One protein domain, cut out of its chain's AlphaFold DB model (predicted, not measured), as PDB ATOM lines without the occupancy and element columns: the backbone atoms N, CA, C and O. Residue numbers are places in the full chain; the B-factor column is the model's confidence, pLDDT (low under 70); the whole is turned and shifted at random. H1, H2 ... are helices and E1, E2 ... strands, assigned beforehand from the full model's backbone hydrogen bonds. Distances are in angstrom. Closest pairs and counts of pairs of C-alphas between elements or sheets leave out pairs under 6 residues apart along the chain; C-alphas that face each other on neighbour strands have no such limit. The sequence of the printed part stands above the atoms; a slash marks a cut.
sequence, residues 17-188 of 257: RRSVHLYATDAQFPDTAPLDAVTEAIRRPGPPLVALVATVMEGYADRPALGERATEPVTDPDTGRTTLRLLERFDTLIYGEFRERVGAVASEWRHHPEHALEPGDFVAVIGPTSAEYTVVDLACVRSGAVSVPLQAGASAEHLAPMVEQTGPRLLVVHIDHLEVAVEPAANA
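This is residues 17 to 188 of the 257 residues of the protein "AMP-binding protein" of Streptomyces sp. SID4936 (UniProt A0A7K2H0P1). The body is a three-layer slab: a small sheet E4 E3 E5 with H7 and H8 over one face and H6 over the other, and H5 packed outside H6. From the start of H5, the long hairpin E1 and E2 reaches away as an arm, while the helical hairpin H3 and H4 meets H5 and H6 through H4, and H1 and H2 form a tail beyond it. The printed part has 172 residues, with eight named helices and five named strands in the order H1 H2 H3 H4 E1 E2 H5 E3 H6 E4 H7 E5 H8; the class is mixed, the three-stranded sheet is parallel and E1 and E2 are antiparallel. The whole is loose, with a radius of gyration of the C-alphas of 19.7 A and spans of 56 by 56 by 32 A.

Find C-alpha 17 at (18.286, -59.290, -20.271), where H1 begins, residues 17 to 25. H2 is residues 28 to 31, H3 36 to 43 and H4 49 to 59, 15.5 A long. E1, residues 64 to 75, runs 30.7 A; E2, residues 82 to 94, spans 28.3 A and bends by 93 degrees at residue 88. Find C-alpha 95 at (-3.832, -60.076, -0.070); from there H5 runs 23.9 A to residue 111. Then come E3, 122 to 126; H6, 131 to 143, 18.0 A; E4, 146 to 150; H7, 156 to 166; E5, 170 to 173; and H8, 175 to 186, ending at C-alpha 186, (-12.823, -29.856, 17.125).

Look first at inner strand E3: N 125 and O 148 of E4 are 2.9 A apart, and N 124 and O 170 of E5 2.9 A, within hydrogen-bond range. E3, H6, E4 is a strand-helix-strand unit, two parallel neighbours with a helix between, and E4, H7, E5 a split one, with E3 between its strands; both crossovers are right-handed. H6 has a height over the sheet of 9.6 A; H7, at 9.8 A, and H8, at 7.2 A, are on the opposite face. H5 touches H6 at a steep tilt of 54 degrees, closest at the C-alphas of Ala 106 and Ala 139, 4.7 A. H4, the hub, touches H3, H5 and H6, the last only at their ends and only just, with 3 pairs of C-alphas within 8 A. H1 and H2 only just touch, only at the corner, with 3 such pairs. In E1 and E2, N 74 and O 83 are 2.8 A apart. Every O i to N i+4 pair is within range in H1, H3, H4 and H6, but 12 of 13 in H5, 5 of 7 in H7 and 4 of 8 in H8; H2 is too short for one.

The C-alphas farthest apart, those of Pro 45 and Asp 78, are 61.9 A apart. The printed part has no cut and no long link, and no printed residue is under 70 in pLDDT.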
ATOM      1  N   ARG A  17      17.205 -58.435 -20.799       92.81
ATOM      2  CA  ARG A  17      18.286 -59.290 -20.271       92.81
ATOM      3  C   ARG A  17      18.268 -59.391 -18.743       92.81
ATOM      4  O   ARG A  17      18.458 -60.478 -18.207       92.81
ATOM      5  N   ARG A  18      18.037 -58.276 -18.038       92.31
ATOM      6  CA  ARG A  18      17.946 -58.265 -16.567       92.31
ATOM      7  C   ARG A  18      16.723 -59.029 -16.069       92.31
ATOM      8  O   ARG A  18      16.858 -59.785 -15.117       92.31
ATOM      9  N   SER A  19      15.574 -58.877 -16.722       91.56
ATOM     10  CA  SER A  19      14.364 -59.623 -16.373       91.56
ATOM     11  C   SER A  19      14.569 -61.125 -16.545       91.56
ATOM     12  O   SER A  19      14.292 -61.872 -15.615       91.56
ATOM     13  N   VAL A  20      15.125 -61.574 -17.680       93.31
ATOM     14  CA  VAL A  20      15.447 -62.998 -17.906       93.31
ATOM     15  C   VAL A  20      16.390 -63.529 -16.828       93.31
ATOM     16  O   VAL A  20      16.176 -64.625 -16.318       93.31
ATOM     17  N   HIS A  21      17.406 -62.749 -16.453       93.81
ATOM     18  CA  HIS A  21      18.306 -63.121 -15.369       93.81
ATOM     19  C   HIS A  21      17.560 -63.292 -14.039       93.81
ATOM     20  O   HIS A  21      17.712 -64.332 -13.413       93.81
ATOM     21  N   LEU A  22      16.718 -62.329 -13.642       95.00
ATOM     22  CA  LEU A  22      15.953 -62.395 -12.389       95.00
ATOM     23  C   LEU A  22      14.984 -63.581 -12.356       95.00
ATOM     24  O   LEU A  22      14.934 -64.286 -11.359       95.00
ATOM     25  N   TYR A  23      14.284 -63.868 -13.459       93.44
ATOM     26  CA  TYR A  23      13.435 -65.062 -13.554       93.44
ATOM     27  C   TYR A  23      14.214 -66.376 -13.386       93.44
ATOM     28  O   TYR A  23      13.630 -67.376 -12.981       93.44
ATOM     29  N   ALA A  24      15.508 -66.394 -13.716       93.06
ATOM     30  CA  ALA A  24      16.348 -67.582 -13.607       93.06
ATOM     31  C   ALA A  24      17.065 -67.710 -12.251       93.06
ATOM     32  O   ALA A  24      17.426 -68.823 -11.872       93.06
ATOM     33  N   THR A  25      17.328 -66.601 -11.553       96.12
ATOM     34  CA  THR A  25      18.208 -66.587 -10.369       96.12
ATOM     35  C   THR A  25      17.531 -66.186  -9.066       96.12
ATOM     36  O   THR A  25      18.073 -66.486  -8.003       96.12
ATOM     37  N   ASP A  26      16.366 -65.545  -9.117       96.44
ATOM     38  CA  ASP A  26      15.630 -65.085  -7.943       96.44
ATOM     39  C   ASP A  26      14.350 -65.911  -7.779       96.44
ATOM     40  O   ASP A  26      13.509 -65.947  -8.670       96.44
ATOM     41  N   ALA A  27      14.197 -66.592  -6.641       91.94
ATOM     42  CA  ALA A  27      13.031 -67.437  -6.389       91.94
ATOM     43  C   ALA A  27      11.743 -66.634  -6.136       91.94
ATOM     44  O   ALA A  27      10.660 -67.142  -6.401       91.94
ATOM     45  N   GLN A  28      11.841 -65.396  -5.643       92.06
ATOM     46  CA  GLN A  28      10.677 -64.549  -5.377       92.06
ATOM     47  C   GLN A  28      10.160 -63.890  -6.654       92.06
ATOM     48  O   GLN A  28       8.959 -63.672  -6.794       92.06
ATOM     49  N   PHE A  29      11.048 -63.564  -7.596       93.31
ATOM     50  CA  PHE A  29      10.676 -62.806  -8.790       93.31
ATOM     51  C   PHE A  29       9.580 -63.491  -9.640       93.31
ATOM     52  O   PHE A  29       8.592 -62.819  -9.951       93.31
ATOM     53  N   PRO A  30       9.643 -64.807  -9.947       92.31
ATOM     54  CA  PRO A  30       8.564 -65.522 -10.632       92.31
ATOM     55  C   PRO A  30       7.217 -65.459  -9.903       92.31
ATOM     56  O   PRO A  30       6.186 -65.269 -10.549       92.31
ATOM     57  N   ASP A  31       7.212 -65.538  -8.570       91.38
ATOM     58  CA  ASP A  31       5.985 -65.517  -7.760       91.38
ATOM     59  C   ASP A  31       5.278 -64.149  -7.784       91.38
ATOM     60  O   ASP A  31       4.084 -64.047  -7.480       91.38
ATOM     61  N   THR A  32       5.980 -63.090  -8.203       92.25
ATOM     62  CA  THR A  32       5.407 -61.747  -8.398       92.25
ATOM     63  C   THR A  32       4.807 -61.530  -9.788       92.25
ATOM     64  O   THR A  32       4.138 -60.517 -10.004       92.25
ATOM     65  N   ALA A  33       4.995 -62.464 -10.732       93.56
ATOM     66  CA  ALA A  33       4.489 -62.313 -12.093       93.56
ATOM     67  C   ALA A  33       2.957 -62.138 -12.092       93.56
ATOM     68  O   ALA A  33       2.254 -62.914 -11.426       93.56
ATOM     69  N   PRO A  34       2.410 -61.142 -12.817       95.75
ATOM     70  CA  PRO A  34       0.969 -60.951 -12.909       95.75
ATOM     71  C   PRO A  34       0.262 -62.214 -13.406       95.75
ATOM     72  O   PRO A  34       0.734 -62.890 -14.313       95.75
ATOM     73  N   LEU A  35      -0.893 -62.519 -12.821       97.06
ATOM     74  CA  LEU A  35      -1.761 -63.589 -13.291       97.06
ATOM     75  C   LEU A  35      -2.579 -63.090 -14.483       97.06
ATOM     76  O   LEU A  35      -3.318 -62.105 -14.361       97.06
ATOM     77  N   ASP A  36      -2.493 -63.794 -15.611       97.31
ATOM     78  CA  ASP A  36      -3.229 -63.452 -16.835       97.31
ATOM     79  C   ASP A  36      -4.736 -63.386 -16.578       97.31
ATOM     80  O   ASP A  36      -5.373 -62.390 -16.906       97.31
ATOM     81  N   ALA A  37      -5.293 -64.375 -15.871       96.56
ATOM     82  CA  ALA A  37      -6.716 -64.410 -15.533       96.56
ATOM     83  C   ALA A  37      -7.179 -63.168 -14.742       96.56
ATOM     84  O   ALA A  37      -8.262 -62.638 -14.997       96.56
ATOM     85  N   VAL A  38      -6.357 -62.671 -13.808       97.75
ATOM     86  CA  VAL A  38      -6.664 -61.449 -13.045       97.75
ATOM     87  C   VAL A  38      -6.529 -60.221 -13.941       97.75
ATOM     88  O   VAL A  38      -7.409 -59.361 -13.944       97.75
ATOM     89  N   THR A  39      -5.460 -60.159 -14.737       97.31
ATOM     90  CA  THR A  39      -5.180 -59.061 -15.672       97.31
ATOM     91  C   THR A  39      -6.294 -58.900 -16.704       97.31
ATOM     92  O   THR A  39      -6.760 -57.788 -16.948       97.31
ATOM     93  N   GLU A  40      -6.758 -59.996 -17.294       97.12
ATOM     94  CA  GLU A  40      -7.881 -60.002 -18.223       97.12
ATOM     95  C   GLU A  40      -9.171 -59.552 -17.539       97.12
ATOM     96  O   GLU A  40      -9.895 -58.720 -18.085       97.12
ATOM     97  N   ALA A  41      -9.451 -60.057 -16.332       96.56
ATOM     98  CA  ALA A  41     -10.667 -59.725 -15.602       96.56
ATOM     99  C   ALA A  41     -10.774 -58.223 -15.291       96.56
ATOM    100  O   ALA A  41     -11.835 -57.642 -15.517       96.56
ATOM    101  N   ILE A  42      -9.686 -57.581 -14.846       96.62
ATOM    102  CA  ILE A  42      -9.690 -56.144 -14.520       96.62
ATOM    103  C   ILE A  42      -9.667 -55.232 -15.754       96.62
ATOM    104  O   ILE A  42      -9.991 -54.052 -15.647       96.62
ATOM    105  N   ARG A  43      -9.290 -55.755 -16.928       95.88
ATOM    106  CA  ARG A  43      -9.316 -55.013 -18.201       95.88
ATOM    107  C   ARG A  43     -10.680 -55.032 -18.882       95.88
ATOM    108  O   ARG A  43     -10.882 -54.272 -19.830       95.88
ATOM    109  N   ARG A  44     -11.615 -55.881 -18.436       94.75
ATOM    110  CA  ARG A  44     -12.976 -55.887 -18.983       94.75
ATOM    111  C   ARG A  44     -13.645 -54.536 -18.700       94.75
ATOM    112  O   ARG A  44     -13.611 -54.079 -17.561       94.75
ATOM    113  N   PRO A  45     -14.268 -53.894 -19.699       94.12
ATOM    114  CA  PRO A  45     -14.978 -52.641 -19.486       94.12
ATOM    115  C   PRO A  45     -16.249 -52.873 -18.657       94.12
ATOM    116  O   PRO A  45     -16.917 -53.894 -18.815       94.12
ATOM    117  N   GLY A  46     -16.608 -51.907 -17.807       92.81
ATOM    118  CA  GLY A  46     -17.893 -51.884 -17.094       92.81
ATOM    119  C   GLY A  46     -17.885 -52.150 -15.580       92.81
ATOM    120  O   GLY A  46     -18.742 -51.571 -14.911       92.81
ATOM    121  N   PRO A  47     -16.978 -52.955 -14.985       93.75
ATOM    122  CA  PRO A  47     -16.966 -53.143 -13.540       93.75
ATOM    123  C   PRO A  47     -16.689 -51.828 -12.795       93.75
ATOM    124  O   PRO A  47     -15.795 -51.074 -13.190       93.75
ATOM    125  N   PRO A  48     -17.404 -51.546 -11.692       95.88
ATOM    126  CA  PRO A  48     -17.071 -50.419 -10.832       95.88
ATOM    127  C   PRO A  48     -15.736 -50.660 -10.114       95.88
ATOM    128  O   PRO A  48     -15.322 -51.805  -9.921       95.88
ATOM    129  N   LEU A  49     -15.102 -49.586  -9.633       95.94
ATOM    130  CA  LEU A  49     -13.806 -49.643  -8.939       95.94
ATOM    131  C   LEU A  49     -13.769 -50.696  -7.818       95.94
ATOM    132  O   LEU A  49     -12.828 -51.479  -7.737       95.94
ATOM    133  N   VAL A  50     -14.818 -50.770  -6.993       96.69
ATOM    134  CA  VAL A  50     -14.911 -51.752  -5.900       96.69
ATOM    135  C   VAL A  50     -14.845 -53.204  -6.395       96.69
ATOM    136  O   VAL A  50     -14.241 -54.047  -5.734       96.69
ATOM    137  N   ALA A  51     -15.404 -53.500  -7.573       96.94
ATOM    138  CA  ALA A  51     -15.356 -54.834  -8.168       96.94
ATOM    139  C   ALA A  51     -13.967 -55.153  -8.742       96.94
ATOM    140  O   ALA A  51     -13.503 -56.287  -8.620       96.94
ATOM    141  N   LEU A  52     -13.279 -54.156  -9.311       97.81
ATOM    142  CA  LEU A  52     -11.893 -54.302  -9.767       97.81
ATOM    143  C   LEU A  52     -10.960 -54.612  -8.589       97.81
ATOM    144  O   LEU A  52     -10.215 -55.588  -8.639       97.81
ATOM    145  N   VAL A  53     -11.065 -53.845  -7.499       97.69
ATOM    146  CA  VAL A  53     -10.284 -54.073  -6.271       97.69
ATOM    147  C   VAL A  53     -10.561 -55.461  -5.695       97.69
ATOM    148  O   VAL A  53      -9.622 -56.189  -5.377       97.69
ATOM    149  N   ALA A  54     -11.833 -55.866  -5.601       97.44
ATOM    150  CA  ALA A  54     -12.197 -57.196  -5.112       97.44
ATOM    151  C   ALA A  54     -11.608 -58.318  -5.983       97.44
ATOM    152  O   ALA A  54     -11.103 -59.300  -5.450       97.44
ATOM    153  N   THR A  55     -11.611 -58.143  -7.308       98.19
ATOM    154  CA  THR A  55     -11.034 -59.109  -8.258       98.19
ATOM    155  C   THR A  55      -9.537 -59.310  -8.018       98.19
ATOM    156  O   THR A  55      -9.075 -60.447  -7.977       98.19
ATOM    157  N   VAL A  56      -8.783 -58.225  -7.812       98.12
ATOM    158  CA  VAL A  56      -7.342 -58.296  -7.510       98.12
ATOM    159  C   VAL A  56      -7.101 -58.983  -6.164       98.12
ATOM    160  O   VAL A  56      -6.304 -59.912  -6.083       98.12
ATOM    161  N   MET A  57      -7.818 -58.558  -5.121       97.75
ATOM    162  CA  MET A  57      -7.669 -59.099  -3.765       97.75
ATOM    163  C   MET A  57      -8.027 -60.586  -3.665       97.75
ATOM    164  O   MET A  57      -7.479 -61.291  -2.824       97.75
ATOM    165  N   GLU A  58      -8.977 -61.059  -4.475       97.75
ATOM    166  CA  GLU A  58      -9.332 -62.478  -4.555       97.75
ATOM    167  C   GLU A  58      -8.313 -63.267  -5.372       97.75
ATOM    168  O   GLU A  58      -7.807 -64.282  -4.906       97.75
ATOM    169  N   GLY A  59      -7.954 -62.772  -6.557       98.00
ATOM    170  CA  GLY A  59      -7.056 -63.480  -7.466       98.00
ATOM    171  C   GLY A  59      -5.639 -63.684  -6.927       98.00
ATOM    172  O   GLY A  59      -4.973 -64.636  -7.324       98.00
ATOM    173  N   TYR A  60      -5.185 -62.820  -6.017       98.31
ATOM    174  CA  TYR A  60      -3.853 -62.894  -5.415       98.31
ATOM    175  C   TYR A  60      -3.860 -63.258  -3.926       98.31
ATOM    176  O   TYR A  60      -2.848 -63.035  -3.273       98.31
ATOM    177  N   ALA A  61      -4.958 -63.803  -3.382       98.00
ATOM    178  CA  ALA A  61      -5.193 -63.952  -1.937       98.00
ATOM    179  C   ALA A  61      -3.982 -64.458  -1.117       98.00
ATOM    180  O   ALA A  61      -3.684 -63.891  -0.066       98.00
ATOM    181  N   ASP A  62      -3.262 -65.463  -1.616       97.19
ATOM    182  CA  ASP A  62      -2.142 -66.096  -0.904       97.19
ATOM    183  C   ASP A  62      -0.779 -65.414  -1.132       97.19
ATOM    184  O   ASP A  62       0.235 -65.846  -0.584       97.19
ATOM    185  N   ARG A  63      -0.720 -64.354  -1.948       97.69
ATOM    186  CA  ARG A  63       0.524 -63.633  -2.244       97.69
ATOM    187  C   ARG A  63       0.761 -62.479  -1.269       97.69
ATOM    188  O   ARG A  63      -0.205 -61.844  -0.838       97.69
ATOM    189  N   PRO A  64       2.027 -62.137  -0.970       97.56
ATOM    190  CA  PRO A  64       2.365 -60.896  -0.278       97.56
ATOM    191  C   PRO A  64       1.830 -59.675  -1.041       97.56
ATOM    192  O   PRO A  64       2.081 -59.539  -2.237       97.56
ATOM    193  N   ALA A  65       1.104 -58.796  -0.349       96.94
ATOM    194  CA  ALA A  65       0.527 -57.575  -0.913       96.94
ATOM    195  C   ALA A  65       1.267 -56.321  -0.439       96.94
ATOM    196  O   ALA A  65       1.595 -55.446  -1.237       96.94
ATOM    197  N   LEU A  66       1.517 -56.242   0.870       97.12
ATOM    198  CA  LEU A  66       2.153 -55.106   1.533       97.12
ATOM    199  C   LEU A  66       3.313 -55.609   2.390       97.12
ATOM    200  O   LEU A  66       3.263 -56.724   2.912       97.12
ATOM    201  N   GLY A  67       4.345 -54.784   2.537       95.69
ATOM    202  CA  GLY A  67       5.492 -55.062   3.396       95.69
ATOM    203  C   GLY A  67       5.772 -53.882   4.314       95.69
ATOM    204  O   GLY A  67       5.800 -52.740   3.860       95.69
ATOM    205  N   GLU A  68       6.013 -54.166   5.588       95.19
ATOM    206  CA  GLU A  68       6.379 -53.169   6.594       95.19
ATOM    207  C   GLU A  68       7.633 -53.602   7.332       95.19
ATOM    208  O   GLU A  68       7.933 -54.791   7.447       95.19
ATOM    209  N   ARG A  69       8.405 -52.634   7.829       96.44
ATOM    210  CA  ARG A  69       9.592 -52.957   8.617       96.44
ATOM    211  C   ARG A  69       9.163 -53.632   9.912       96.44
ATOM    212  O   ARG A  69       8.392 -53.060  10.678       96.44
ATOM    213  N   ALA A  70       9.714 -54.813  10.171       96.75
ATOM    214  CA  ALA A  70       9.433 -55.535  11.400       96.75
ATOM    215  C   ALA A  70       9.858 -54.694  12.613       96.75
ATOM    216  O   ALA A  70      10.896 -54.022  12.588       96.75
ATOM    217  N   THR A  71       9.067 -54.751  13.681       96.81
ATOM    218  CA  THR A  71       9.349 -54.055  14.940       96.81
ATOM    219  C   THR A  71       9.368 -55.022  16.110       96.81
ATOM    220  O   THR A  71       8.748 -56.083  16.079       96.81
ATOM    221  N   GLU A  72      10.082 -54.647  17.165       97.25
ATOM    222  CA  GLU A  72      10.002 -55.324  18.453       97.25
ATOM    223  C   GLU A  72       9.841 -54.310  19.593       97.25
ATOM    224  O   GLU A  72      10.427 -53.224  19.537       97.25
ATOM    225  N   PRO A  73       9.055 -54.638  20.632       97.12
ATOM    226  CA  PRO A  73       8.957 -53.802  21.815       97.12
ATOM    227  C   PRO A  73      10.249 -53.899  22.632       97.12
ATOM    228  O   PRO A  73      10.695 -54.989  22.987       97.12
ATOM    229  N   VAL A  74      10.827 -52.750  22.967       97.75
ATOM    230  CA  VAL A  74      11.995 -52.627  23.843       97.75
ATOM    231  C   VAL A  74      11.605 -51.767  25.034       97.75
ATOM    232  O   VAL A  74      11.135 -50.644  24.862       97.75
ATOM    233  N   THR A  75      11.785 -52.302  26.239       98.00
ATOM    234  CA  THR A  75      11.511 -51.586  27.488       98.00
ATOM    235  C   THR A  75      12.809 -51.038  28.060       98.00
ATOM    236  O   THR A  75      13.755 -51.787  28.300       98.00
ATOM    237  N   ASP A  76      12.842 -49.730  28.277       96.12
ATOM    238  CA  ASP A  76      13.927 -49.050  28.965       96.12
ATOM    239  C   ASP A  76      13.913 -49.441  30.461       96.12
ATOM    240  O   ASP A  76      12.867 -49.315  31.109       96.12
ATOM    241  N   PRO A  77      15.025 -49.958  31.015       95.19
ATOM    242  CA  PRO A  77      15.061 -50.479  32.380       95.19
ATOM    243  C   PRO A  77      15.005 -49.388  33.456       95.19
ATOM    244  O   PRO A  77      14.585 -49.681  34.574       95.19
ATOM    245  N   ASP A  78      15.395 -48.154  33.133       96.62
ATOM    246  CA  ASP A  78      15.476 -47.050  34.092       96.62
ATOM    247  C   ASP A  78      14.142 -46.297  34.178       96.62
ATOM    248  O   ASP A  78      13.688 -45.917  35.257       96.62
ATOM    249  N   THR A  79      13.481 -46.104  33.035       96.69
ATOM    250  CA  THR A  79      12.209 -45.369  32.936       96.69
ATOM    251  C   THR A  79      10.979 -46.278  32.914       96.69
ATOM    252  O   THR A  79       9.861 -45.801  33.110       96.69
ATOM    253  N   GLY A  80      11.147 -47.573  32.623       97.00
ATOM    254  CA  GLY A  80      10.052 -48.524  32.400       97.00
ATOM    255  C   GLY A  80       9.269 -48.295  31.099       97.00
ATOM    256  O   GLY A  80       8.294 -49.003  30.831       97.00
ATOM    257  N   ARG A  81       9.655 -47.312  30.273       96.62
ATOM    258  CA  ARG A  81       8.955 -46.976  29.025       96.62
ATOM    259  C   ARG A  81       9.232 -48.027  27.956       96.62
ATOM    260  O   ARG A  81      10.378 -48.395  27.727       96.62
ATOM    261  N   THR A  82       8.186 -48.462  27.252       97.44
ATOM    262  CA  THR A  82       8.317 -49.361  26.093       97.44
ATOM    263  C   THR A  82       8.196 -48.585  24.787       97.44
ATOM    264  O   THR A  82       7.277 -47.781  24.626       97.44
ATOM    265  N   THR A  83       9.112 -48.828  23.855       95.81
ATOM    266  CA  THR A  83       9.119 -48.253  22.503       95.81
ATOM    267  C   THR A  83       9.268 -49.354  21.456       95.81
ATOM    268  O   THR A  83       9.678 -50.470  21.769       95.81
ATOM    269  N   LEU A  84       8.903 -49.065  20.206       95.81
ATOM    270  CA  LEU A  84       9.101 -49.993  19.095       95.81
ATOM    271  C   LEU A  84      10.459 -49.732  18.441       95.81
ATOM    272  O   LEU A  84      10.708 -48.643  17.924       95.81
ATOM    273  N   ARG A  85      11.333 -50.741  18.440       96.81
ATOM    274  CA  ARG A  85      12.594 -50.725  17.695       96.81
ATOM    275  C   ARG A  85      12.397 -51.389  16.343       96.81
ATOM    276  O   ARG A  85      11.866 -52.492  16.263       96.81
ATOM    277  N   LEU A  86      12.864 -50.730  15.288       97.25
ATOM    278  CA  LEU A  86      12.795 -51.257  13.930       97.25
ATOM    279  C   LEU A  86      13.931 -52.258  13.673       97.25
ATOM    280  O   LEU A  86      15.075 -52.020  14.057       97.25
ATOM    281  N   LEU A  87      13.618 -53.340  12.967       97.88
ATOM    282  CA  LEU A  87      14.541 -54.422  12.627       97.88
ATOM    283  C   LEU A  87      15.034 -54.312  11.173       97.88
ATOM    284  O   LEU A  87      14.506 -53.539  10.364       97.88
ATOM    285  N   GLU A  88      16.055 -55.099  10.832       97.62
ATOM    286  CA  GLU A  88      16.635 -55.212   9.481       97.62
ATOM    287  C   GLU A  88      15.918 -56.279   8.632       97.62
ATOM    288  O   GLU A  88      16.535 -57.084   7.940       97.62
ATOM    289  N   ARG A  89      14.586 -56.328   8.719       97.12
ATOM    290  CA  ARG A  89      13.743 -57.195   7.888       97.12
ATOM    291  C   ARG A  89      12.360 -56.582   7.695       97.12
ATOM    292  O   ARG A  89      11.974 -55.674   8.436       97.12
ATOM    293  N   PHE A  90      11.617 -57.123   6.738       96.81
ATOM    294  CA  PHE A  90      10.224 -56.773   6.496       96.81
ATOM    295  C   PHE A  90       9.311 -57.940   6.863       96.81
ATOM    296  O   PHE A  90       9.619 -59.084   6.531       96.81
ATOM    297  N   ASP A  91       8.196 -57.625   7.511       95.94
ATOM    298  CA  ASP A  91       7.058 -58.527   7.643       95.94
ATOM    299  C   ASP A  91       6.058 -58.195   6.528       95.94
ATOM    300  O   ASP A  91       5.921 -57.036   6.123       95.94
ATOM    301  N   THR A  92       5.381 -59.210   5.995       96.38
ATOM    302  CA  THR A  92       4.437 -59.042   4.888       96.38
ATOM    303  C   THR A  92       3.011 -59.357   5.305       96.38
ATOM    304  O   THR A  92       2.758 -60.229   6.134       96.38
ATOM    305  N   LEU A  93       2.074 -58.639   4.694       97.19
ATOM    306  CA  LEU A  93       0.644 -58.897   4.770       97.19
ATOM    307  C   LEU A  93       0.192 -59.460   3.425       97.19
ATOM    308  O   LEU A  93       0.394 -58.812   2.392       97.19
ATOM    309  N   ILE A  94      -0.409 -60.650   3.418       97.94
ATOM    310  CA  ILE A  94      -0.927 -61.241   2.177       97.94
ATOM    311  C   ILE A  94      -2.254 -60.594   1.760       97.94
ATOM    312  O   ILE A  94      -2.976 -60.038   2.591       97.94
ATOM    313  N   TYR A  95      -2.603 -60.678   0.472       98.44
ATOM    314  CA  TYR A  95      -3.832 -60.076  -0.070       98.44
ATOM    315  C   TYR A  95      -5.100 -60.540   0.660       98.44
ATOM    316  O   TYR A  95      -6.005 -59.734   0.871       98.44
ATOM    317  N   GLY A  96      -5.178 -61.808   1.071       98.31
ATOM    318  CA  GLY A  96      -6.319 -62.360   1.804       98.31
ATOM    319  C   GLY A  96      -6.518 -61.688   3.163       98.31
ATOM    320  O   GLY A  96      -7.592 -61.159   3.443       98.31
ATOM    321  N   GLU A  97      -5.461 -61.617   3.974       98.19
ATOM    322  CA  GLU A  97      -5.482 -60.938   5.276       98.19
ATOM    323  C   GLU A  97      -5.739 -59.434   5.119       98.19
ATOM    324  O   GLU A  97      -6.490 -58.828   5.888       98.19
ATOM    325  N   PHE A  98      -5.161 -58.819   4.087       98.06
ATOM    326  CA  PHE A  98      -5.404 -57.420   3.767       98.06
ATOM    327  C   PHE A  98      -6.879 -57.162   3.419       98.06
ATOM    328  O   PHE A  98      -7.505 -56.253   3.972       98.06
ATOM    329  N   ARG A  99      -7.477 -58.010   2.577       98.31
ATOM    330  CA  ARG A  99      -8.900 -57.972   2.209       98.31
ATOM    331  C   ARG A  99      -9.814 -58.131   3.420       98.31
ATOM    332  O   ARG A  99     -10.849 -57.462   3.492       98.31
ATOM    333  N   GLU A 100      -9.451 -59.001   4.359       98.50
ATOM    334  CA  GLU A 100     -10.176 -59.180   5.619       98.50
ATOM    335  C   GLU A 100     -10.149 -57.905   6.468       98.50
ATOM    336  O   GLU A 100     -11.211 -57.447   6.893       98.50
ATOM    337  N   ARG A 101      -8.977 -57.274   6.640       98.50
ATOM    338  CA  ARG A 101      -8.847 -55.999   7.373       98.50
ATOM    339  C   ARG A 101      -9.676 -54.883   6.734       98.50
ATOM    340  O   ARG A 101     -10.456 -54.235   7.427       98.50
ATOM    341  N   VAL A 102      -9.583 -54.717   5.411       98.62
ATOM    342  CA  VAL A 102     -10.411 -53.763   4.645       98.62
ATOM    343  C   VAL A 102     -11.899 -54.036   4.858       98.62
ATOM    344  O   VAL A 102     -12.696 -53.115   5.032       98.62
ATOM    345  N   GLY A 103     -12.298 -55.309   4.850       98.44
ATOM    346  CA  GLY A 103     -13.680 -55.709   5.078       98.44
ATOM    347  C   GLY A 103     -14.190 -55.411   6.475       98.44
ATOM    348  O   GLY A 103     -15.316 -54.937   6.599       98.44
ATOM    349  N   ALA A 104     -13.373 -55.655   7.497       98.56
ATOM    350  CA  ALA A 104     -13.718 -55.365   8.880       98.56
ATOM    351  C   ALA A 104     -13.948 -53.863   9.091       98.56
ATOM    352  O   ALA A 104     -15.013 -53.477   9.566       98.56
ATOM    353  N   VAL A 105     -13.013 -53.016   8.642       98.50
ATOM    354  CA  VAL A 105     -13.125 -51.551   8.758       98.50
ATOM    355  C   VAL A 105     -14.353 -51.029   8.007       98.50
ATOM    356  O   VAL A 105     -15.182 -50.323   8.571       98.50
ATOM    357  N   ALA A 106     -14.536 -51.446   6.752       98.19
ATOM    358  CA  ALA A 106     -15.673 -51.017   5.942       98.19
ATOM    359  C   ALA A 106     -17.027 -51.556   6.445       98.19
ATOM    360  O   ALA A 106     -18.079 -51.019   6.089       98.19
ATOM    361  N   SER A 107     -17.025 -52.666   7.188       98.06
ATOM    362  CA  SER A 107     -18.218 -53.191   7.851       98.06
ATOM    363  C   SER A 107     -18.543 -52.365   9.087       98.06
ATOM    364  O   SER A 107     -19.702 -52.005   9.261       98.06
ATOM    365  N   GLU A 108     -17.543 -52.041   9.904       97.94
ATOM    366  CA  GLU A 108     -17.737 -51.220  11.098       97.94
ATOM    367  C   GLU A 108     -18.276 -49.840  10.730       97.94
ATOM    368  O   GLU A 108     -19.320 -49.435  11.226       97.94
ATOM    369  N   TRP A 109     -17.653 -49.157   9.767       97.12
ATOM    370  CA  TRP A 109     -18.096 -47.826   9.354       97.12
ATOM    371  C   TRP A 109     -19.537 -47.797   8.853       97.12
ATOM    372  O   TRP A 109     -20.271 -46.870   9.166       97.12
ATOM    373  N   ARG A 110     -19.974 -48.809   8.100       96.31
ATOM    374  CA  ARG A 110     -21.343 -48.852   7.562       96.31
ATOM    375  C   ARG A 110     -22.408 -49.239   8.570       96.31
ATOM    376  O   ARG A 110     -23.563 -48.881   8.383       96.31
ATOM    377  N   HIS A 111     -22.044 -50.009   9.586       96.06
ATOM    378  CA  HIS A 111     -23.006 -50.558  10.538       96.06
ATOM    379  C   HIS A 111     -22.839 -49.969  11.943       96.06
ATOM    380  O   HIS A 111     -23.472 -50.462  12.877       96.06
ATOM    381  N   HIS A 112     -22.018 -48.923  12.101       95.81
ATOM    382  CA  HIS A 112     -21.850 -48.237  13.376       95.81
ATOM    383  C   HIS A 112     -23.207 -47.684  13.848       95.81
ATOM    384  O   HIS A 112     -23.865 -46.966  13.090       95.81
ATOM    385  N   PRO A 113     -23.640 -47.971  15.087       93.38
ATOM    386  CA  PRO A 113     -25.017 -47.722  15.526       93.38
ATOM    387  C   PRO A 113     -25.415 -46.241  15.523       93.38
ATOM    388  O   PRO A 113     -26.574 -45.917  15.281       93.38
ATOM    389  N   GLU A 114     -24.463 -45.344  15.776       91.62
ATOM    390  CA  GLU A 114     -24.730 -43.905  15.940       91.62
ATOM    391  C   GLU A 114     -24.162 -43.053  14.798       91.62
ATOM    392  O   GLU A 114     -24.610 -41.936  14.542       91.62
ATOM    393  N   HIS A 115     -23.163 -43.583  14.092       89.12
ATOM    394  CA  HIS A 115     -22.310 -42.822  13.175       89.12
ATOM    395  C   HIS A 115     -22.015 -43.618  11.909       89.12
ATOM    396  O   HIS A 115     -20.903 -43.572  11.389       89.12
ATOM    397  N   ALA A 116     -23.016 -44.354  11.422       94.38
ATOM    398  CA  ALA A 116     -22.911 -45.049  10.152       94.38
ATOM    399  C   ALA A 116     -22.476 -44.080   9.042       94.38
ATOM    400  O   ALA A 116     -22.920 -42.922   8.992       94.38
ATOM    401  N   LEU A 117     -21.570 -44.572   8.204       95.69
ATOM    402  CA  LEU A 117     -21.035 -43.910   7.028       95.69
ATOM    403  C   LEU A 117     -21.889 -44.280   5.814       95.69
ATOM    404  O   LEU A 117     -22.060 -45.464   5.507       95.69
ATOM    405  N   GLU A 118     -22.372 -43.271   5.100       95.88
ATOM    406  CA  GLU A 118     -23.188 -43.440   3.904       95.88
ATOM    407  C   GLU A 118     -22.358 -43.268   2.619       95.88
ATOM    408  O   GLU A 118     -21.349 -42.552   2.594       95.88
ATOM    409  N   PRO A 119     -22.770 -43.883   1.494       96.31
ATOM    410  CA  PRO A 119     -22.108 -43.662   0.216       96.31
ATOM    411  C   PRO A 119     -22.090 -42.178  -0.189       96.31
ATOM    412  O   PRO A 119     -23.127 -41.537  -0.394       96.31
ATOM    413  N   GLY A 120     -20.887 -41.654  -0.407       95.88
ATOM    414  CA  GLY A 120     -20.618 -40.256  -0.723       95.88
ATOM    415  C   GLY A 120     -20.199 -39.398   0.469       95.88
ATOM    416  O   GLY A 120     -19.827 -38.251   0.231       95.88
ATOM    417  N   ASP A 121     -20.226 -39.924   1.697       96.50
ATOM    418  CA  ASP A 121     -19.634 -39.246   2.851       96.50
ATOM    419  C   ASP A 121     -18.118 -39.121   2.681       96.50
ATOM    420  O   ASP A 121     -17.462 -40.000   2.114       96.50
ATOM    421  N   PHE A 122     -17.554 -38.025   3.184       97.00
ATOM    422  CA  PHE A 122     -16.116 -37.788   3.155       97.00
ATOM    423  C   PHE A 122     -15.434 -38.409   4.379       97.00
ATOM    424  O   PHE A 122     -15.910 -38.268   5.508       97.00
ATOM    425  N   VAL A 123     -14.296 -39.059   4.150       97.44
ATOM    426  CA  VAL A 123     -13.390 -39.572   5.183       97.44
ATOM    427  C   VAL A 123     -12.047 -38.890   4.986       97.44
ATOM    428  O   VAL A 123     -11.360 -39.141   3.996       97.44
ATOM    429  N   ALA A 124     -11.679 -38.012   5.910       96.69
ATOM    430  CA  ALA A 124     -10.383 -37.351   5.885       96.69
ATOM    431  C   ALA A 124      -9.326 -38.236   6.551       96.69
ATOM    432  O   ALA A 124      -9.582 -38.826   7.599       96.69
ATOM    433  N   VAL A 125      -8.145 -38.339   5.941       96.69
ATOM    434  CA  VAL A 125      -7.079 -39.244   6.393       96.69
ATOM    435  C   VAL A 125      -5.768 -38.478   6.531       96.69
ATOM    436  O   VAL A 125      -5.275 -37.925   5.549       96.69
ATOM    437  N   ILE A 126      -5.186 -38.471   7.732       96.12
ATOM    438  CA  ILE A 126      -3.883 -37.863   8.035       96.12
ATOM    439  C   ILE A 126      -2.929 -38.970   8.480       96.12
ATOM    440  O   ILE A 126      -3.120 -39.582   9.530       96.12
ATOM    441  N   GLY A 127      -1.877 -39.221   7.710       94.31
ATOM    442  CA  GLY A 127      -0.884 -40.220   8.083       94.31
ATOM    443  C   GLY A 127       0.184 -40.451   7.022       94.31
ATOM    444  O   GLY A 127       0.037 -39.981   5.889       94.31
ATOM    445  N   PRO A 128       1.257 -41.172   7.380       92.31
ATOM    446  CA  PRO A 128       2.244 -41.634   6.420       92.31
ATOM    447  C   PRO A 128       1.653 -42.725   5.517       92.31
ATOM    448  O   PRO A 128       0.590 -43.286   5.783       92.31
ATOM    449  N   THR A 129       2.381 -43.070   4.458       91.56
ATOM    450  CA  THR A 129       2.053 -44.253   3.657       91.56
ATOM    451  C   THR A 129       2.344 -45.517   4.477       91.56
ATOM    452  O   THR A 129       3.491 -45.777   4.834       91.56
ATOM    453  N   SER A 130       1.300 -46.279   4.814       93.69
ATOM    454  CA  SER A 130       1.387 -47.522   5.599       93.69
ATOM    455  C   SER A 130       0.359 -48.561   5.138       93.69
ATOM    456  O   SER A 130      -0.529 -48.265   4.321       93.69
ATOM    457  N   ALA A 131       0.444 -49.785   5.665       95.06
ATOM    458  CA  ALA A 131      -0.572 -50.802   5.436       95.06
ATOM    459  C   ALA A 131      -1.946 -50.335   5.933       95.06
ATOM    460  O   ALA A 131      -2.930 -50.455   5.205       95.06
ATOM    461  N   GLU A 132      -2.022 -49.737   7.122       95.12
ATOM    462  CA  GLU A 132      -3.254 -49.187   7.697       95.12
ATOM    463  C   GLU A 132      -3.819 -48.055   6.845       95.12
ATOM    464  O   GLU A 132      -5.027 -48.024   6.616       95.12
ATOM    465  N   TYR A 133      -2.969 -47.169   6.317       96.00
ATOM    466  CA  TYR A 133      -3.417 -46.130   5.387       96.00
ATOM    467  C   TYR A 133      -4.101 -46.759   4.165       96.00
ATOM    468  O   TYR A 133      -5.191 -46.355   3.762       96.00
ATOM    469  N   THR A 134      -3.492 -47.806   3.604       97.00
ATOM    470  CA  THR A 134      -4.044 -48.521   2.445       97.00
ATOM    471  C   THR A 134      -5.337 -49.266   2.807       97.00
ATOM    472  O   THR A 134      -6.262 -49.332   1.997       97.00
ATOM    473  N   VAL A 135      -5.447 -49.797   4.034       98.12
ATOM    474  CA  VAL A 135      -6.692 -50.389   4.558       98.12
ATOM    475  C   VAL A 135      -7.809 -49.349   4.586       98.12
ATOM    476  O   VAL A 135      -8.909 -49.635   4.119       98.12
ATOM    477  N   VAL A 136      -7.528 -48.160   5.119       97.94
ATOM    478  CA  VAL A 136      -8.478 -47.047   5.246       97.94
ATOM    479  C   VAL A 136      -8.954 -46.591   3.869       97.94
ATOM    480  O   VAL A 136     -10.159 -46.498   3.642       97.94
ATOM    481  N   ASP A 137      -8.039 -46.402   2.919       97.12
ATOM    482  CA  ASP A 137      -8.386 -45.953   1.568       97.12
ATOM    483  C   ASP A 137      -9.277 -46.968   0.826       97.12
ATOM    484  O   ASP A 137     -10.335 -46.631   0.284       97.12
ATOM    485  N   LEU A 138      -8.935 -48.259   0.890       98.25
ATOM    486  CA  LEU A 138      -9.767 -49.301   0.285       98.25
ATOM    487  C   LEU A 138     -11.065 -49.552   1.059       98.25
ATOM    488  O   LEU A 138     -12.056 -49.986   0.463       98.25
ATOM    489  N   ALA A 139     -11.108 -49.261   2.360       98.44
ATOM    490  CA  ALA A 139     -12.345 -49.277   3.127       98.44
ATOM    491  C   ALA A 139     -13.284 -48.142   2.692       98.44
ATOM    492  O   ALA A 139     -14.496 -48.377   2.620       98.44
ATOM    493  N   CYS A 140     -12.755 -46.974   2.300       98.25
ATOM    494  CA  CYS A 140     -13.538 -45.908   1.668       98.25
ATOM    495  C   CYS A 140     -14.143 -46.393   0.348       98.25
ATOM    496  O   CYS A 140     -15.363 -46.351   0.188       98.25
ATOM    497  N   VAL A 141     -13.325 -46.970  -0.546       97.75
ATOM    498  CA  VAL A 141     -13.799 -47.561  -1.815       97.75
ATOM    499  C   VAL A 141     -14.893 -48.593  -1.561       97.75
ATOM    500  O   VAL A 141     -15.949 -48.564  -2.196       97.75
ATOM    501  N   ARG A 142     -14.667 -49.504  -0.608       97.44
ATOM    502  CA  ARG A 142     -15.624 -50.561  -0.288       97.44
ATOM    503  C   ARG A 142     -16.910 -49.993   0.299       97.44
ATOM    504  O   ARG A 142     -17.951 -50.601   0.069       97.44
ATOM    505  N   SER A 143     -16.851 -48.899   1.057       96.94
ATOM    506  CA  SER A 143     -18.001 -48.227   1.690       96.94
ATOM    507  C   SER A 143     -18.720 -47.241   0.769       96.94
ATOM    508  O   SER A 143     -19.819 -46.806   1.089       96.94
ATOM    509  N   GLY A 144     -18.143 -46.933  -0.395       96.56
ATOM    510  CA  GLY A 144     -18.642 -45.887  -1.286       96.56
ATOM    511  C   GLY A 144     -18.376 -44.475  -0.761       96.56
ATOM    512  O   GLY A 144     -19.002 -43.532  -1.234       96.56
ATOM    513  N   ALA A 145     -17.479 -44.336   0.213       97.44
ATOM    514  CA  ALA A 145     -17.068 -43.066   0.788       97.44
ATOM    515  C   ALA A 145     -15.995 -42.390  -0.072       97.44
ATOM    516  O   ALA A 145     -15.317 -43.036  -0.877       97.44
ATOM    517  N   VAL A 146     -15.824 -41.087   0.118       97.62
ATOM    518  CA  VAL A 146     -14.812 -40.282  -0.565       97.62
ATOM    519  C   VAL A 146     -13.619 -40.090   0.366       97.62
ATOM    520  O   VAL A 146     -13.711 -39.386   1.368       97.62
ATOM    521  N   SER A 147     -12.497 -40.720   0.024       97.38
ATOM    522  CA  SER A 147     -11.218 -40.543   0.721       97.38
ATOM    523  C   SER A 147     -10.658 -39.140   0.449       97.38
ATOM    524  O   SER A 147     -10.553 -38.729  -0.708       97.38
ATOM    525  N   VAL A 148     -10.319 -38.398   1.507       97.00
ATOM    526  CA  VAL A 148      -9.681 -37.073   1.455       97.00
ATOM    527  C   VAL A 148      -8.299 -37.175   2.107       97.00
ATOM    528  O   VAL A 148      -8.184 -37.045   3.328       97.00
ATOM    529  N   PRO A 149      -7.237 -37.426   1.324       96.12
ATOM    530  CA  PRO A 149      -5.884 -37.521   1.854       96.12
ATOM    531  C   PRO A 149      -5.368 -36.130   2.244       96.12
ATOM    532  O   PRO A 149      -5.158 -35.262   1.393       96.12
ATOM    533  N   LEU A 150      -5.150 -35.917   3.537       94.75
ATOM    534  CA  LEU A 150      -4.608 -34.681   4.090       94.75
ATOM    535  C   LEU A 150      -3.086 -34.786   4.254       94.75
ATOM    536  O   LEU A 150      -2.536 -35.848   4.548       94.75
ATOM    537  N   GLN A 151      -2.388 -33.668   4.046       91.19
ATOM    538  CA  GLN A 151      -0.926 -33.635   4.078       91.19
ATOM    539  C   GLN A 151      -0.413 -33.751   5.520       91.19
ATOM    540  O   GLN A 151      -0.554 -32.824   6.310       91.19
ATOM    541  N   ALA A 152       0.239 -34.868   5.841       83.81
ATOM    542  CA  ALA A 152       0.746 -35.181   7.180       83.81
ATOM    543  C   ALA A 152       1.760 -34.160   7.750       83.81
ATOM    544  O   ALA A 152       1.909 -34.050   8.963       83.81
ATOM    545  N   GLY A 153       2.454 -33.414   6.884       87.56
ATOM    546  CA  GLY A 153       3.402 -32.362   7.277       87.56
ATOM    547  C   GLY A 153       2.802 -30.957   7.392       87.56
ATOM    548  O   GLY A 153       3.542 -30.012   7.654       87.56
ATOM    549  N   ALA A 154       1.502 -30.788   7.141       90.81
ATOM    550  CA  ALA A 154       0.842 -29.489   7.228       90.81
ATOM    551  C   ALA A 154       0.507 -29.120   8.682       90.81
ATOM    552  O   ALA A 154       0.255 -29.992   9.508       90.81
ATOM    553  N   SER A 155       0.485 -27.821   8.991       93.50
ATOM    554  CA  SER A 155       0.036 -27.321  10.294       93.50
ATOM    555  C   SER A 155      -1.480 -27.456  10.462       93.50
ATOM    556  O   SER A 155      -2.219 -27.533   9.478       93.50
ATOM    557  N   ALA A 156      -1.954 -27.405  11.708       92.81
ATOM    558  CA  ALA A 156      -3.383 -27.415  12.025       92.81
ATOM    559  C   ALA A 156      -4.141 -26.292  11.295       92.81
ATOM    560  O   ALA A 156      -5.146 -26.559  10.642       92.81
ATOM    561  N   GLU A 157      -3.591 -25.072  11.289       92.56
ATOM    562  CA  GLU A 157      -4.136 -23.916  10.559       92.56
ATOM    563  C   GLU A 157      -4.302 -24.178   9.055       92.56
ATOM    564  O   GLU A 157      -5.232 -23.676   8.429       92.56
ATOM    565  N   HIS A 158      -3.412 -24.975   8.457       93.62
ATOM    566  CA  HIS A 158      -3.486 -25.310   7.038       93.62
ATOM    567  C   HIS A 158      -4.475 -26.449   6.754       93.62
ATOM    568  O   HIS A 158      -5.084 -26.490   5.686       93.62
ATOM    569  N   LEU A 159      -4.657 -27.368   7.706       93.44
ATOM    570  CA  LEU A 159      -5.599 -28.481   7.595       93.44
ATOM    571  C   LEU A 159      -7.045 -28.064   7.891       93.44
ATOM    572  O   LEU A 159      -7.963 -28.572   7.247       93.44
ATOM    573  N   ALA A 160      -7.250 -27.133   8.822       92.50
ATOM    574  CA  ALA A 160      -8.561 -26.641   9.240       92.50
ATOM    575  C   ALA A 160      -9.483 -26.241   8.069       92.50
ATOM    576  O   ALA A 160     -10.574 -26.803   7.987       92.50
ATOM    577  N   PRO A 161      -9.073 -25.389   7.103       92.19
ATOM    578  CA  PRO A 161      -9.953 -25.013   5.995       92.19
ATOM    579  C   PRO A 161     -10.288 -26.194   5.073       92.19
ATOM    580  O   PRO A 161     -11.357 -26.221   4.469       92.19
ATOM    581  N   MET A 162      -9.407 -27.195   4.958       93.31
ATOM    582  CA  MET A 162      -9.681 -28.397   4.160       93.31
ATOM    583  C   MET A 162     -10.740 -29.269   4.836       93.31
ATOM    584  O   MET A 162     -11.665 -29.746   4.176       93.31
ATOM    585  N   VAL A 163     -10.613 -29.460   6.151       93.31
ATOM    586  CA  VAL A 163     -11.581 -30.202   6.967       93.31
ATOM    587  C   VAL A 163     -12.927 -29.482   6.984       93.31
ATOM    588  O   VAL A 163     -13.953 -30.112   6.750       93.31
ATOM    589  N   GLU A 164     -12.937 -28.161   7.149       92.31
ATOM    590  CA  GLU A 164     -14.153 -27.350   7.091       92.31
ATOM    591  C   GLU A 164     -14.841 -27.459   5.722       92.31
ATOM    592  O   GLU A 164     -16.031 -27.762   5.648       92.31
ATOM    593  N   GLN A 165     -14.091 -27.292   4.627       91.06
ATOM    594  CA  GLN A 165     -14.640 -27.353   3.271       91.06
ATOM    595  C   GLN A 165     -15.187 -28.743   2.915       91.06
ATOM    596  O   GLN A 165     -16.160 -28.853   2.167       91.06
ATOM    597  N   THR A 166     -14.539 -29.808   3.390       92.06
ATOM    598  CA  THR A 166     -14.946 -31.186   3.077       92.06
ATOM    599  C   THR A 166     -16.012 -31.727   4.023       92.06
ATOM    600  O   THR A 166     -16.727 -32.649   3.635       92.06
ATOM    601  N   GLY A 167     -16.152 -31.155   5.224       92.25
ATOM    602  CA  GLY A 167     -17.109 -31.584   6.246       92.25
ATOM    603  C   GLY A 167     -17.095 -33.099   6.479       92.25
ATOM    604  O   GLY A 167     -18.161 -33.720   6.378       92.25
ATOM    605  N   PRO A 168     -15.919 -33.723   6.706       94.50
ATOM    606  CA  PRO A 168     -15.799 -35.168   6.730       94.50
ATOM    607  C   PRO A 168     -16.609 -35.766   7.875       94.50
ATOM    608  O   PRO A 168     -16.624 -35.256   8.993       94.50
ATOM    609  N   ARG A 169     -17.264 -36.892   7.594       93.75
ATOM    610  CA  ARG A 169     -18.007 -37.665   8.594       93.75
ATOM    611  C   ARG A 169     -17.064 -38.399   9.547       93.75
ATOM    612  O   ARG A 169     -17.441 -38.688  10.678       93.75
ATOM    613  N   LEU A 170     -15.852 -38.700   9.079       93.88
ATOM    614  CA  LEU A 170     -14.807 -39.365   9.845       93.88
ATOM    615  C   LEU A 170     -13.448 -38.719   9.562       93.88
ATOM    616  O   LEU A 170     -13.102 -38.474   8.405       93.88
ATOM    617  N   LEU A 171     -12.665 -38.512  10.619       95.12
ATOM    618  CA  LEU A 171     -11.250 -38.173  10.530       95.12
ATOM    619  C   LEU A 171     -10.426 -39.361  11.042       95.12
ATOM    620  O   LEU A 171     -10.551 -39.759  12.199       95.12
ATOM    621  N   VAL A 172      -9.596 -39.933  10.176       96.44
ATOM    622  CA  VAL A 172      -8.688 -41.036  10.499       96.44
ATOM    623  C   VAL A 172      -7.274 -40.485  10.603       96.44
ATOM    624  O   VAL A 172      -6.769 -39.881   9.659       96.44
ATOM    625  N   VAL A 173      -6.635 -40.682  11.752       96.50
ATOM    626  CA  VAL A 173      -5.368 -40.022  12.083       96.50
ATOM    627  C   VAL A 173      -4.359 -41.052  12.564       96.50
ATOM    628  O   VAL A 173      -4.637 -41.823  13.482       96.50
ATOM    629  N   HIS A 174      -3.179 -41.065  11.952       95.38
ATOM    630  CA  HIS A 174      -2.038 -41.810  12.469       95.38
ATOM    631  C   HIS A 174      -1.542 -41.169  13.769       95.38
ATOM    632  O   HIS A 174      -1.512 -39.945  13.886       95.38
ATOM    633  N   ILE A 175      -1.122 -41.986  14.736       93.00
ATOM    634  CA  ILE A 175      -0.829 -41.544  16.109       93.00
ATOM    635  C   ILE A 175       0.162 -40.371  16.183       93.00
ATOM    636  O   ILE A 175      -0.057 -39.439  16.952       93.00
ATOM    637  N   ASP A 176       1.176 -40.359  15.319       92.25
ATOM    638  CA  ASP A 176       2.194 -39.296  15.259       92.25
ATOM    639  C   ASP A 176       1.653 -37.926  14.804       92.25
ATOM    640  O   ASP A 176       2.338 -36.916  14.939       92.25
ATOM    641  N   HIS A 177       0.429 -37.871  14.272       92.75
ATOM    642  CA  HIS A 177      -0.230 -36.639  13.826       92.75
ATOM    643  C   HIS A 177      -1.447 -36.274  14.677       92.75
ATOM    644  O   HIS A 177      -2.200 -35.369  14.311       92.75
ATOM    645  N   LEU A 178      -1.654 -36.961  15.807       93.00
ATOM    646  CA  LEU A 178      -2.829 -36.752  16.645       93.00
ATOM    647  C   LEU A 178      -2.928 -35.303  17.128       93.00
ATOM    648  O   LEU A 178      -3.992 -34.709  17.001       93.00
ATOM    649  N   GLU A 179      -1.823 -34.719  17.604       91.00
ATOM    650  CA  GLU A 179      -1.780 -33.341  18.119       91.00
ATOM    651  C   GLU A 179      -2.229 -32.312  17.075       91.00
ATOM    652  O   GLU A 179      -3.051 -31.445  17.360       91.00
ATOM    653  N   VAL A 180      -1.741 -32.449  15.841       90.31
ATOM    654  CA  VAL A 180      -2.055 -31.539  14.729       90.31
ATOM    655  C   VAL A 180      -3.501 -31.702  14.247       90.31
ATOM    656  O   VAL A 180      -4.088 -30.763  13.712       90.31
ATOM    657  N   ALA A 181      -4.098 -32.877  14.446       89.69
ATOM    658  CA  ALA A 181      -5.457 -33.173  14.014       89.69
ATOM    659  C   ALA A 181      -6.545 -32.737  15.013       89.69
ATOM    660  O   ALA A 181      -7.705 -32.636  14.613       89.69
ATOM    661  N   VAL A 182      -6.201 -32.470  16.284       89.69
ATOM    662  CA  VAL A 182      -7.189 -32.128  17.329       89.69
ATOM    663  C   VAL A 182      -7.967 -30.863  16.980       89.69
ATOM    664  O   VAL A 182      -9.194 -30.871  17.022       89.69
ATOM    665  N   GLU A 183      -7.270 -29.780  16.636       87.38
ATOM    666  CA  GLU A 183      -7.909 -28.494  16.349       87.38
ATOM    667  C   GLU A 183      -8.819 -28.563  15.105       87.38
ATOM    668  O   GLU A 183      -9.996 -28.209  15.226       87.38
ATOM    669  N   PRO A 184      -8.374 -29.088  13.944       87.19
ATOM    670  CA  PRO A 184      -9.257 -29.285  12.797       87.19
ATOM    671  C   PRO A 184     -10.465 -30.176  13.109       87.19
ATOM    672  O   PRO A 184     -11.555 -29.908  12.614       87.19
ATOM    673  N   ALA A 185     -10.300 -31.216  13.935       87.12
ATOM    674  CA  ALA A 185     -11.401 -32.093  14.330       87.12
ATOM    675  C   ALA A 185     -12.421 -31.391  15.237       87.12
ATOM    676  O   ALA A 185     -13.623 -31.565  15.051       87.12
ATOM    677  N   ALA A 186     -11.959 -30.591  16.201       85.81
ATOM    678  CA  ALA A 186     -12.823 -29.856  17.125       85.81
ATOM    679  C   ALA A 186     -13.638 -28.762  16.419       85.81
ATOM    680  O   ALA A 186     -14.765 -28.475  16.821       85.81
ATOM    681  N   ASN A 187     -13.073 -28.180  15.359       80.62
ATOM    682  CA  ASN A 187     -13.706 -27.134  14.560       80.62
ATOM    683  C   ASN A 187     -14.492 -27.685  13.357       80.62
ATOM    684  O   ASN A 187     -15.109 -26.912  12.623       80.62
ATOM    685  N   ALA A 188     -14.477 -29.003  13.135       79.62
ATOM    686  CA  ALA A 188     -15.196 -29.617  12.030       79.62
ATOM    687  C   ALA A 188     -16.716 -29.442  12.215       79.62
ATOM    688  O   ALA A 188     -17.238 -29.665  13.313       79.62
TER     689      ALA A 188